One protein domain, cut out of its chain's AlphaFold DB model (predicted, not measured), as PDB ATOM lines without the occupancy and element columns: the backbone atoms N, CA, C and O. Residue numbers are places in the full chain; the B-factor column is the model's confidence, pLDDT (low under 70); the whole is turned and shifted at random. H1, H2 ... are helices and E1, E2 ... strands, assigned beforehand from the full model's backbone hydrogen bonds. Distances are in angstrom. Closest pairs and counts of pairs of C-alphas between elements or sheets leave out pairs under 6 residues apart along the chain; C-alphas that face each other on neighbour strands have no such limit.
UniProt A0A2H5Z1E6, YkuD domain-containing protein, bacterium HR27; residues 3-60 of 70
ATOM      1  N   GLY A   3       9.604 -19.890  12.604       89.88
ATOM      2  CA  GLY A   3       8.760 -18.739  12.306       89.88
ATOM      3  C   GLY A   3       8.131 -18.160  13.565       89.88
ATOM      4  O   GLY A   3       8.439 -18.596  14.673       89.88
ATOM      5  N   GLY A   4       7.255 -17.175  13.379       88.12
ATOM      6  CA  GLY A   4       6.667 -16.409  14.477       88.12
ATOM      7  C   GLY A   4       7.603 -15.329  15.027       88.12
ATOM      8  O   GLY A   4       8.737 -15.148  14.571       88.12
ATOM      9  N   THR A   5       7.105 -14.592  16.012       90.88
ATOM     10  CA  THR A   5       7.802 -13.502  16.697       90.88
ATOM     11  C   THR A   5       8.320 -13.994  18.053       90.88
ATOM     12  O   THR A   5       7.527 -14.511  18.850       90.88
ATOM     13  N   PRO A   6       9.628 -13.843  18.360       91.62
ATOM     14  CA  PRO A   6      10.190 -14.210  19.661       91.62
ATOM     15  C   PRO A   6       9.378 -13.638  20.830       91.62
ATOM     16  O   PRO A   6       9.128 -12.438  20.890       91.62
ATOM     17  N   GLY A   7       8.965 -14.510  21.753       88.94
ATOM     18  CA  GLY A   7       8.167 -14.136  22.926       88.94
ATOM     19  C   GLY A   7       6.655 -14.013  22.697       88.94
ATOM     20  O   GLY A   7       5.944 -13.746  23.660       88.94
ATOM     21  N   ILE A   8       6.160 -14.224  21.471       90.75
ATOM     22  CA  ILE A   8       4.721 -14.219  21.154       90.75
ATOM     23  C   ILE A   8       4.283 -15.616  20.704       90.75
ATOM     24  O   ILE A   8       3.573 -16.310  21.424       90.75
ATOM     25  N   ASP A   9       4.740 -16.034  19.528       87.94
ATOM     26  CA  ASP A   9       4.290 -17.242  18.825       87.94
ATOM     27  C   ASP A   9       5.453 -17.950  18.105       87.94
ATOM     28  O   ASP A   9       5.274 -18.711  17.153       87.94
ATOM     29  N   TYR A  10       6.681 -17.684  18.559       92.00
ATOM     30  CA  TYR A  10       7.886 -18.277  17.995       92.00
ATOM     31  C   TYR A  10       7.873 -19.803  18.082       92.00
ATOM     32  O   TYR A  10       7.636 -20.383  19.143       92.00
ATOM     33  N   TYR A  11       8.235 -20.445  16.975       90.75
ATOM     34  CA  TYR A  11       8.481 -21.877  16.919       90.75
ATOM     35  C   TYR A  11       9.781 -22.176  16.173       90.75
ATOM     36  O   TYR A  11      10.133 -21.509  15.198       90.75
ATOM     37  N   ASP A  12      10.468 -23.225  16.618       93.06
ATOM     38  CA  ASP A  12      11.654 -23.776  15.970       93.06
ATOM     39  C   ASP A  12      11.600 -25.301  16.031       93.06
ATOM     40  O   ASP A  12      11.869 -25.928  17.055       93.06
ATOM     41  N   LEU A  13      11.154 -25.891  14.928       91.88
ATOM     42  CA  LEU A  13      10.957 -27.325  14.776       91.88
ATOM     43  C   LEU A  13      11.968 -27.829  13.748       91.88
ATOM     44  O   LEU A  13      11.713 -27.730  12.545       91.88
ATOM     45  N   PRO A  14      13.143 -28.330  14.151       91.12
ATOM     46  CA  PRO A  14      14.104 -28.867  13.199       91.12
ATOM     47  C   PRO A  14      13.541 -30.116  12.506       91.12
ATOM     48  O   PRO A  14      12.734 -30.852  13.076       91.12
ATOM     49  N   ASN A  15      13.986 -30.347  11.265       92.62
ATOM     50  CA  ASN A  15      13.719 -31.571  10.498       92.62
ATOM     51  C   ASN A  15      12.230 -31.920  10.333       92.62
ATOM     52  O   ASN A  15      11.839 -33.074  10.481       92.62
ATOM     53  N   VAL A  16      11.390 -30.926  10.023       96.25
ATOM     54  CA  VAL A  16       9.982 -31.184   9.690       96.25
ATOM     55  C   VAL A  16       9.916 -31.996   8.389       96.25
ATOM     56  O   VAL A  16      10.392 -31.519   7.352       96.25
ATOM     57  N   PRO A  17       9.364 -33.218   8.421       97.44
ATOM     58  CA  PRO A  17       9.418 -34.128   7.287       97.44
ATOM     59  C   PRO A  17       8.394 -33.755   6.210       97.44
ATOM     60  O   PRO A  17       7.355 -33.159   6.504       97.44
ATOM     61  N   HIS A  18       8.683 -34.155   4.967       97.88
ATOM     62  CA  HIS A  18       7.757 -34.061   3.828       97.88
ATOM     63  C   HIS A  18       7.183 -32.652   3.611       97.88
ATOM     64  O   HIS A  18       5.994 -32.470   3.376       97.88
ATOM     65  N   THR A  19       8.042 -31.637   3.735       97.44
ATOM     66  CA  THR A  19       7.643 -30.232   3.612       97.44
ATOM     67  C   THR A  19       7.374 -29.860   2.153       97.44
ATOM     68  O   THR A  19       8.278 -29.925   1.319       97.44
ATOM     69  N   MET A  20       6.155 -29.404   1.866       97.69
ATOM     70  CA  MET A  20       5.692 -28.968   0.545       97.69
ATOM     71  C   MET A  20       5.174 -27.531   0.614       97.69
ATOM     72  O   MET A  20       4.075 -27.282   1.109       97.69
ATOM     73  N   TYR A  21       5.971 -26.575   0.141       96.62
ATOM     74  CA  TYR A  21       5.603 -25.157   0.139       96.62
ATOM     75  C   TYR A  21       4.584 -24.838  -0.954       96.62
ATOM     76  O   TYR A  21       4.754 -25.253  -2.098       96.62
ATOM     77  N   PHE A  22       3.565 -24.048  -0.609       95.94
ATOM     78  CA  PHE A  22       2.534 -23.618  -1.563       95.94
ATOM     79  C   PHE A  22       2.324 -22.101  -1.608       95.94
ATOM     80  O   PHE A  22       1.796 -21.588  -2.591       95.94
ATOM     81  N   TYR A  23       2.747 -21.362  -0.580       95.38
ATOM     82  CA  TYR A  23       2.686 -19.900  -0.573       95.38
ATOM     83  C   TYR A  23       3.710 -19.336   0.409       95.38
ATOM     84  O   TYR A  23       3.603 -19.594   1.598       95.38
ATOM     85  N   LEU A  24       4.694 -18.555  -0.051       92.38
ATOM     86  CA  LEU A  24       5.744 -17.976   0.807       92.38
ATOM     87  C   LEU A  24       6.326 -19.009   1.805       92.38
ATOM     88  O   LEU A  24       6.925 -19.993   1.387       92.38
ATOM     89  N   GLY A  25       6.150 -18.793   3.115       90.88
ATOM     90  CA  GLY A  25       6.584 -19.708   4.177       90.88
ATOM     91  C   GLY A  25       5.561 -20.779   4.580       90.88
ATOM     92  O   GLY A  25       5.865 -21.586   5.456       90.88
ATOM     93  N   TYR A  26       4.373 -20.794   3.976       94.88
ATOM     94  CA  TYR A  26       3.301 -21.747   4.259       94.88
ATOM     95  C   TYR A  26       3.486 -23.043   3.467       94.88
ATOM     96  O   TYR A  26       3.771 -23.034   2.263       94.88
ATOM     97  N   ALA A  27       3.303 -24.163   4.161       97.19
ATOM     98  CA  ALA A  27       3.521 -25.491   3.616       97.19
ATOM     99  C   ALA A  27       2.526 -26.518   4.158       97.19
ATOM    100  O   ALA A  27       1.937 -26.336   5.227       97.19
ATOM    101  N   ILE A  28       2.394 -27.620   3.429       97.81
ATOM    102  CA  ILE A  28       1.833 -28.880   3.920       97.81
ATOM    103  C   ILE A  28       3.011 -29.738   4.393       97.81
ATOM    104  O   ILE A  28       4.019 -29.819   3.687       97.81
ATOM    105  N   HIS A  29       2.936 -30.340   5.579       98.06
ATOM    106  CA  HIS A  29       4.031 -31.167   6.100       98.06
ATOM    107  C   HIS A  29       3.576 -32.163   7.175       98.06
ATOM    108  O   HIS A  29       2.483 -32.053   7.736       98.06
ATOM    109  N   GLY A  30       4.452 -33.110   7.518       97.88
ATOM    110  CA  GLY A  30       4.225 -34.028   8.636       97.88
ATOM    111  C   GLY A  30       4.430 -33.342   9.988       97.88
ATOM    112  O   GLY A  30       5.390 -32.590  10.162       97.88
ATOM    113  N   ALA A  31       3.545 -33.589  10.955       97.12
ATOM    114  CA  ALA A  31       3.645 -33.038  12.308       97.12
ATOM    115  C   ALA A  31       3.867 -34.150  13.343       97.12
ATOM    116  O   ALA A  31       2.928 -34.817  13.762       97.12
ATOM    117  N   TYR A  32       5.116 -34.339  13.784       94.00
ATOM    118  CA  TYR A  32       5.466 -35.349  14.796       94.00
ATOM    119  C   TYR A  32       5.155 -34.913  16.239       94.00
ATOM    120  O   TYR A  32       5.188 -35.731  17.155       94.00
ATOM    121  N   TRP A  33       4.902 -33.620  16.466       94.31
ATOM    122  CA  TRP A  33       4.750 -33.034  17.804       94.31
ATOM    123  C   TRP A  33       3.312 -33.065  18.338       94.31
ATOM    124  O   TRP A  33       3.095 -32.720  19.499       94.31
ATOM    125  N   HIS A  34       2.319 -33.454  17.530       93.31
ATOM    126  CA  HIS A  34       0.938 -33.612  17.990       93.31
ATOM    127  C   HIS A  34       0.143 -34.604  17.136       93.31
ATOM    128  O   HIS A  34       0.429 -34.791  15.960       93.31
ATOM    129  N   ASN A  35      -0.970 -35.098  17.684       94.62
ATOM    130  CA  ASN A  35      -1.938 -35.943  16.970       94.62
ATOM    131  C   ASN A  35      -3.357 -35.338  16.899       94.62
ATOM    132  O   ASN A  35      -4.316 -36.028  16.575       94.62
ATOM    133  N   ASN A  36      -3.516 -34.049  17.219       95.00
ATOM    134  CA  ASN A  36      -4.817 -33.368  17.297       95.00
ATOM    135  C   ASN A  36      -5.301 -32.862  15.920       95.00
ATOM    136  O   ASN A  36      -5.547 -31.671  15.731       95.00
ATOM    137  N   PHE A  37      -5.368 -33.760  14.937       94.50
ATOM    138  CA  PHE A  37      -5.775 -33.435  13.568       94.50
ATOM    139  C   PHE A  37      -7.275 -33.105  13.483       94.50
ATOM    140  O   PHE A  37      -8.077 -33.574  14.287       94.50
ATOM    141  N   GLY A  38      -7.651 -32.259  12.521       92.12
ATOM    142  CA  GLY A  38      -9.010 -31.704  12.421       92.12
ATOM    143  C   GLY A  38      -9.270 -30.507  13.344       92.12
ATOM    144  O   GLY A  38     -10.368 -29.958  13.343       92.12
ATOM    145  N   ARG A  39      -8.264 -30.069  14.113       93.00
ATOM    146  CA  ARG A  39      -8.283 -28.820  14.885       93.00
ATOM    147  C   ARG A  39      -7.085 -27.944  14.493       93.00
ATOM    148  O   ARG A  39      -6.013 -28.494  14.235       93.00
ATOM    149  N   PRO A  40      -7.222 -26.605  14.462       91.25
ATOM    150  CA  PRO A  40      -6.095 -25.716  14.194       91.25
ATOM    151  C   PRO A  40      -4.993 -25.871  15.251       91.25
ATOM    152  O   PRO A  40      -5.243 -25.696  16.440       91.25
ATOM    153  N   MET A  41      -3.782 -26.218  14.808       91.12
ATOM    154  CA  MET A  41      -2.608 -26.471  15.664       91.12
ATOM    155  C   MET A  41      -1.311 -25.880  15.073       91.12
ATOM    156  O   MET A  41      -0.208 -26.287  15.438       91.12
ATOM    157  N   SER A  42      -1.425 -24.957  14.115       90.12
ATOM    158  CA  SER A  42      -0.301 -24.393  13.364       90.12
ATOM    159  C   SER A  42      -0.396 -22.868  13.259       90.12
ATOM    160  O   SER A  42      -1.449 -22.279  13.488       90.12
ATOM    161  N   HIS A  43       0.697 -22.235  12.823       90.25
ATOM    162  CA  HIS A  43       0.755 -20.809  12.470       90.25
ATOM    163  C   HIS A  43       0.411 -20.573  10.983       90.25
ATOM    164  O   HIS A  43       0.938 -19.666  10.343       90.25
ATOM    165  N   GLY A  44      -0.442 -21.438  10.418       92.06
ATOM    166  CA  GLY A  44      -0.952 -21.368   9.045       92.06
ATOM    167  C   GLY A  44      -0.490 -22.487   8.106       92.06
ATOM    168  O   GLY A  44      -1.098 -22.673   7.057       92.06
ATOM    169  N   CYS A  45       0.536 -23.264   8.465       95.19
ATOM    170  CA  CYS A  45       0.848 -24.510   7.754       95.19
ATOM    171  C   CYS A  45      -0.287 -25.535   7.902       95.19
ATOM    172  O   CYS A  45      -1.055 -25.496   8.864       95.19
ATOM    173  N   VAL A  46      -0.367 -26.493   6.985       96.44
ATOM    174  CA  VAL A  46      -1.323 -27.602   7.078       96.44
ATOM    175  C   VAL A  46      -0.592 -28.838   7.595       96.44
ATOM    176  O   VAL A  46       0.261 -29.403   6.910       96.44
ATOM    177  N   ASN A  47      -0.926 -29.251   8.817       97.38
ATOM    178  CA  ASN A  47      -0.282 -30.375   9.490       97.38
ATOM    179  C   ASN A  47      -0.957 -31.693   9.104       97.38
ATOM    180  O   ASN A  47      -2.176 -31.824   9.231       97.38
ATOM    181  N   LEU A  48      -0.159 -32.686   8.718       97.75
ATOM    182  CA  LEU A  48      -0.613 -34.044   8.421       97.75
ATOM    183  C   LEU A  48       0.003 -35.075   9.383       97.75
ATOM    184  O   LEU A  48       1.109 -34.854   9.895       97.75
ATOM    185  N   PRO A  49      -0.676 -36.220   9.603       97.69
ATOM    186  CA  PRO A  49      -0.030 -37.434  10.092       97.69
ATOM    187  C   PRO A  49       1.198 -37.788   9.241       97.69
ATOM    188  O   PRO A  49       1.238 -37.482   8.050       97.69
ATOM    189  N   LEU A  50       2.217 -38.409   9.842       97.94
ATOM    190  CA  LEU A  50       3.499 -38.655   9.165       97.94
ATOM    191  C   LEU A  50       3.368 -39.551   7.926       97.94
ATOM    192  O   LEU A  50       4.009 -39.286   6.913       97.94
ATOM    193  N   ASP A  51       2.524 -40.575   7.997       98.06
ATOM    194  CA  ASP A  51       2.223 -41.491   6.895       98.06
ATOM    195  C   ASP A  51       1.480 -40.788   5.750       98.06
ATOM    196  O   ASP A  51       1.864 -40.918   4.588       98.06
ATOM    197  N   ALA A  52       0.473 -39.974   6.074       98.12
ATOM    198  CA  ALA A  52      -0.250 -39.164   5.098       98.12
ATOM    199  C   ALA A  52       0.658 -38.116   4.435       98.12
ATOM    200  O   ALA A  52       0.554 -37.882   3.232       98.12
ATOM    201  N   ALA A  53       1.566 -37.504   5.202       98.31
ATOM    202  CA  ALA A  53       2.539 -36.552   4.677       98.31
ATOM    203  C   ALA A  53       3.513 -37.217   3.698       98.31
ATOM    204  O   ALA A  53       3.775 -36.654   2.637       98.31
ATOM    205  N   ALA A  54       4.015 -38.410   4.032       98.50
ATOM    206  CA  ALA A  54       4.888 -39.186   3.156       98.50
ATOM    207  C   ALA A  54       4.178 -39.566   1.851       98.50
ATOM    208  O   ALA A  54       4.679 -39.274   0.769       98.50
ATOM    209  N   TRP A  55       2.971 -40.128   1.961       98.50
ATOM    210  CA  TRP A  55       2.166 -40.501   0.799       98.50
ATOM    211  C   TRP A  55       1.889 -39.307  -0.121       98.50
ATOM    212  O   TRP A  55       2.067 -39.409  -1.335       98.50
ATOM    213  N   LEU A  56       1.477 -38.170   0.450       98.19
ATOM    214  CA  LEU A  56       1.158 -36.985  -0.338       98.19
ATOM    215  C   LEU A  56       2.408 -36.426  -1.028       98.19
ATOM    216  O   LEU A  56       2.343 -36.100  -2.207       98.19
ATOM    217  N   TYR A  57       3.538 -36.375  -0.318       98.06
ATOM    218  CA  TYR A  57       4.815 -35.903  -0.856       98.06
ATOM    219  C   TYR A  57       5.271 -36.703  -2.074       98.06
ATOM    220  O   TYR A  57       5.672 -36.114  -3.076       98.06
ATOM    221  N   ASP A  58       5.160 -38.029  -2.008       98.25
ATOM    222  CA  ASP A  58       5.535 -38.904  -3.119       98.25
ATOM    223  C   ASP A  58       4.551 -38.799  -4.297       98.25
ATOM    224  O   ASP A  58       4.927 -39.010  -5.452       98.25
ATOM    225  N   TRP A  59       3.288 -38.462  -4.022       98.06
ATOM    226  CA  TRP A  59       2.236 -38.356  -5.033       98.06
ATOM    227  C   TRP A  59       2.204 -36.997  -5.753       98.06
ATOM    228  O   TRP A  59       1.848 -36.945  -6.933       98.06
ATOM    229  N   THR A  60       2.561 -35.895  -5.082       97.31
ATOM    230  CA  THR A  60       2.432 -34.539  -5.643       97.31
ATOM    231  C   THR A  60       3.730 -34.013  -6.262       97.31
ATOM    232  O   THR A  60       4.655 -33.653  -5.531       97.31
TER     233      THR A  60
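This is residues 3 to 60 of the 70 residues of the protein "YkuD domain-containing protein" of bacterium HR27 (UniProt A0A2H5Z1E6). With little regular structure, this is a small sheet of three short strands, with helix H1 over strand E2 and long loops around them. The 58 printed residues hold E1, E2, E3 and H1 along the chain, the sheet is mixed in the order E1 E2 E3, and the class is mixed, with 22 residues in named elements. It is compact, radius of gyration of the C-alphas 11.5 A, spanning 37 by 25 by 20 A.

E1, residues 20 to 23, and E2, residues 26 to 30, form an antiparallel hairpin, N 20 and O 28 within hydrogen-bond range at 2.8 A. E3, residues 46 to 48, is parallel to E2, N 48 and O 29 within range at 2.9 A. H1, residues 50 to 59, is on the sheet at a height of 7.1 A, slantwise at 40 degrees to E2 on the local plane, fitted to just 6 C-alphas. Its closest C-alphas to E2, Leu 50 and Gly 30, are 4.7 A apart. Every O i to N i+4 pair in H1 is within range.

E1 spans 9.6 A from C-alpha 20 (5.692, -28.968, 0.545), E2 13.1 A, E3 6.6 A, and H1 14.3 A to C-alpha 59 (2.236, -38.356, -5.033).

The printed part has no cut; E2 to E3 is a long link; no printed residue is under 70.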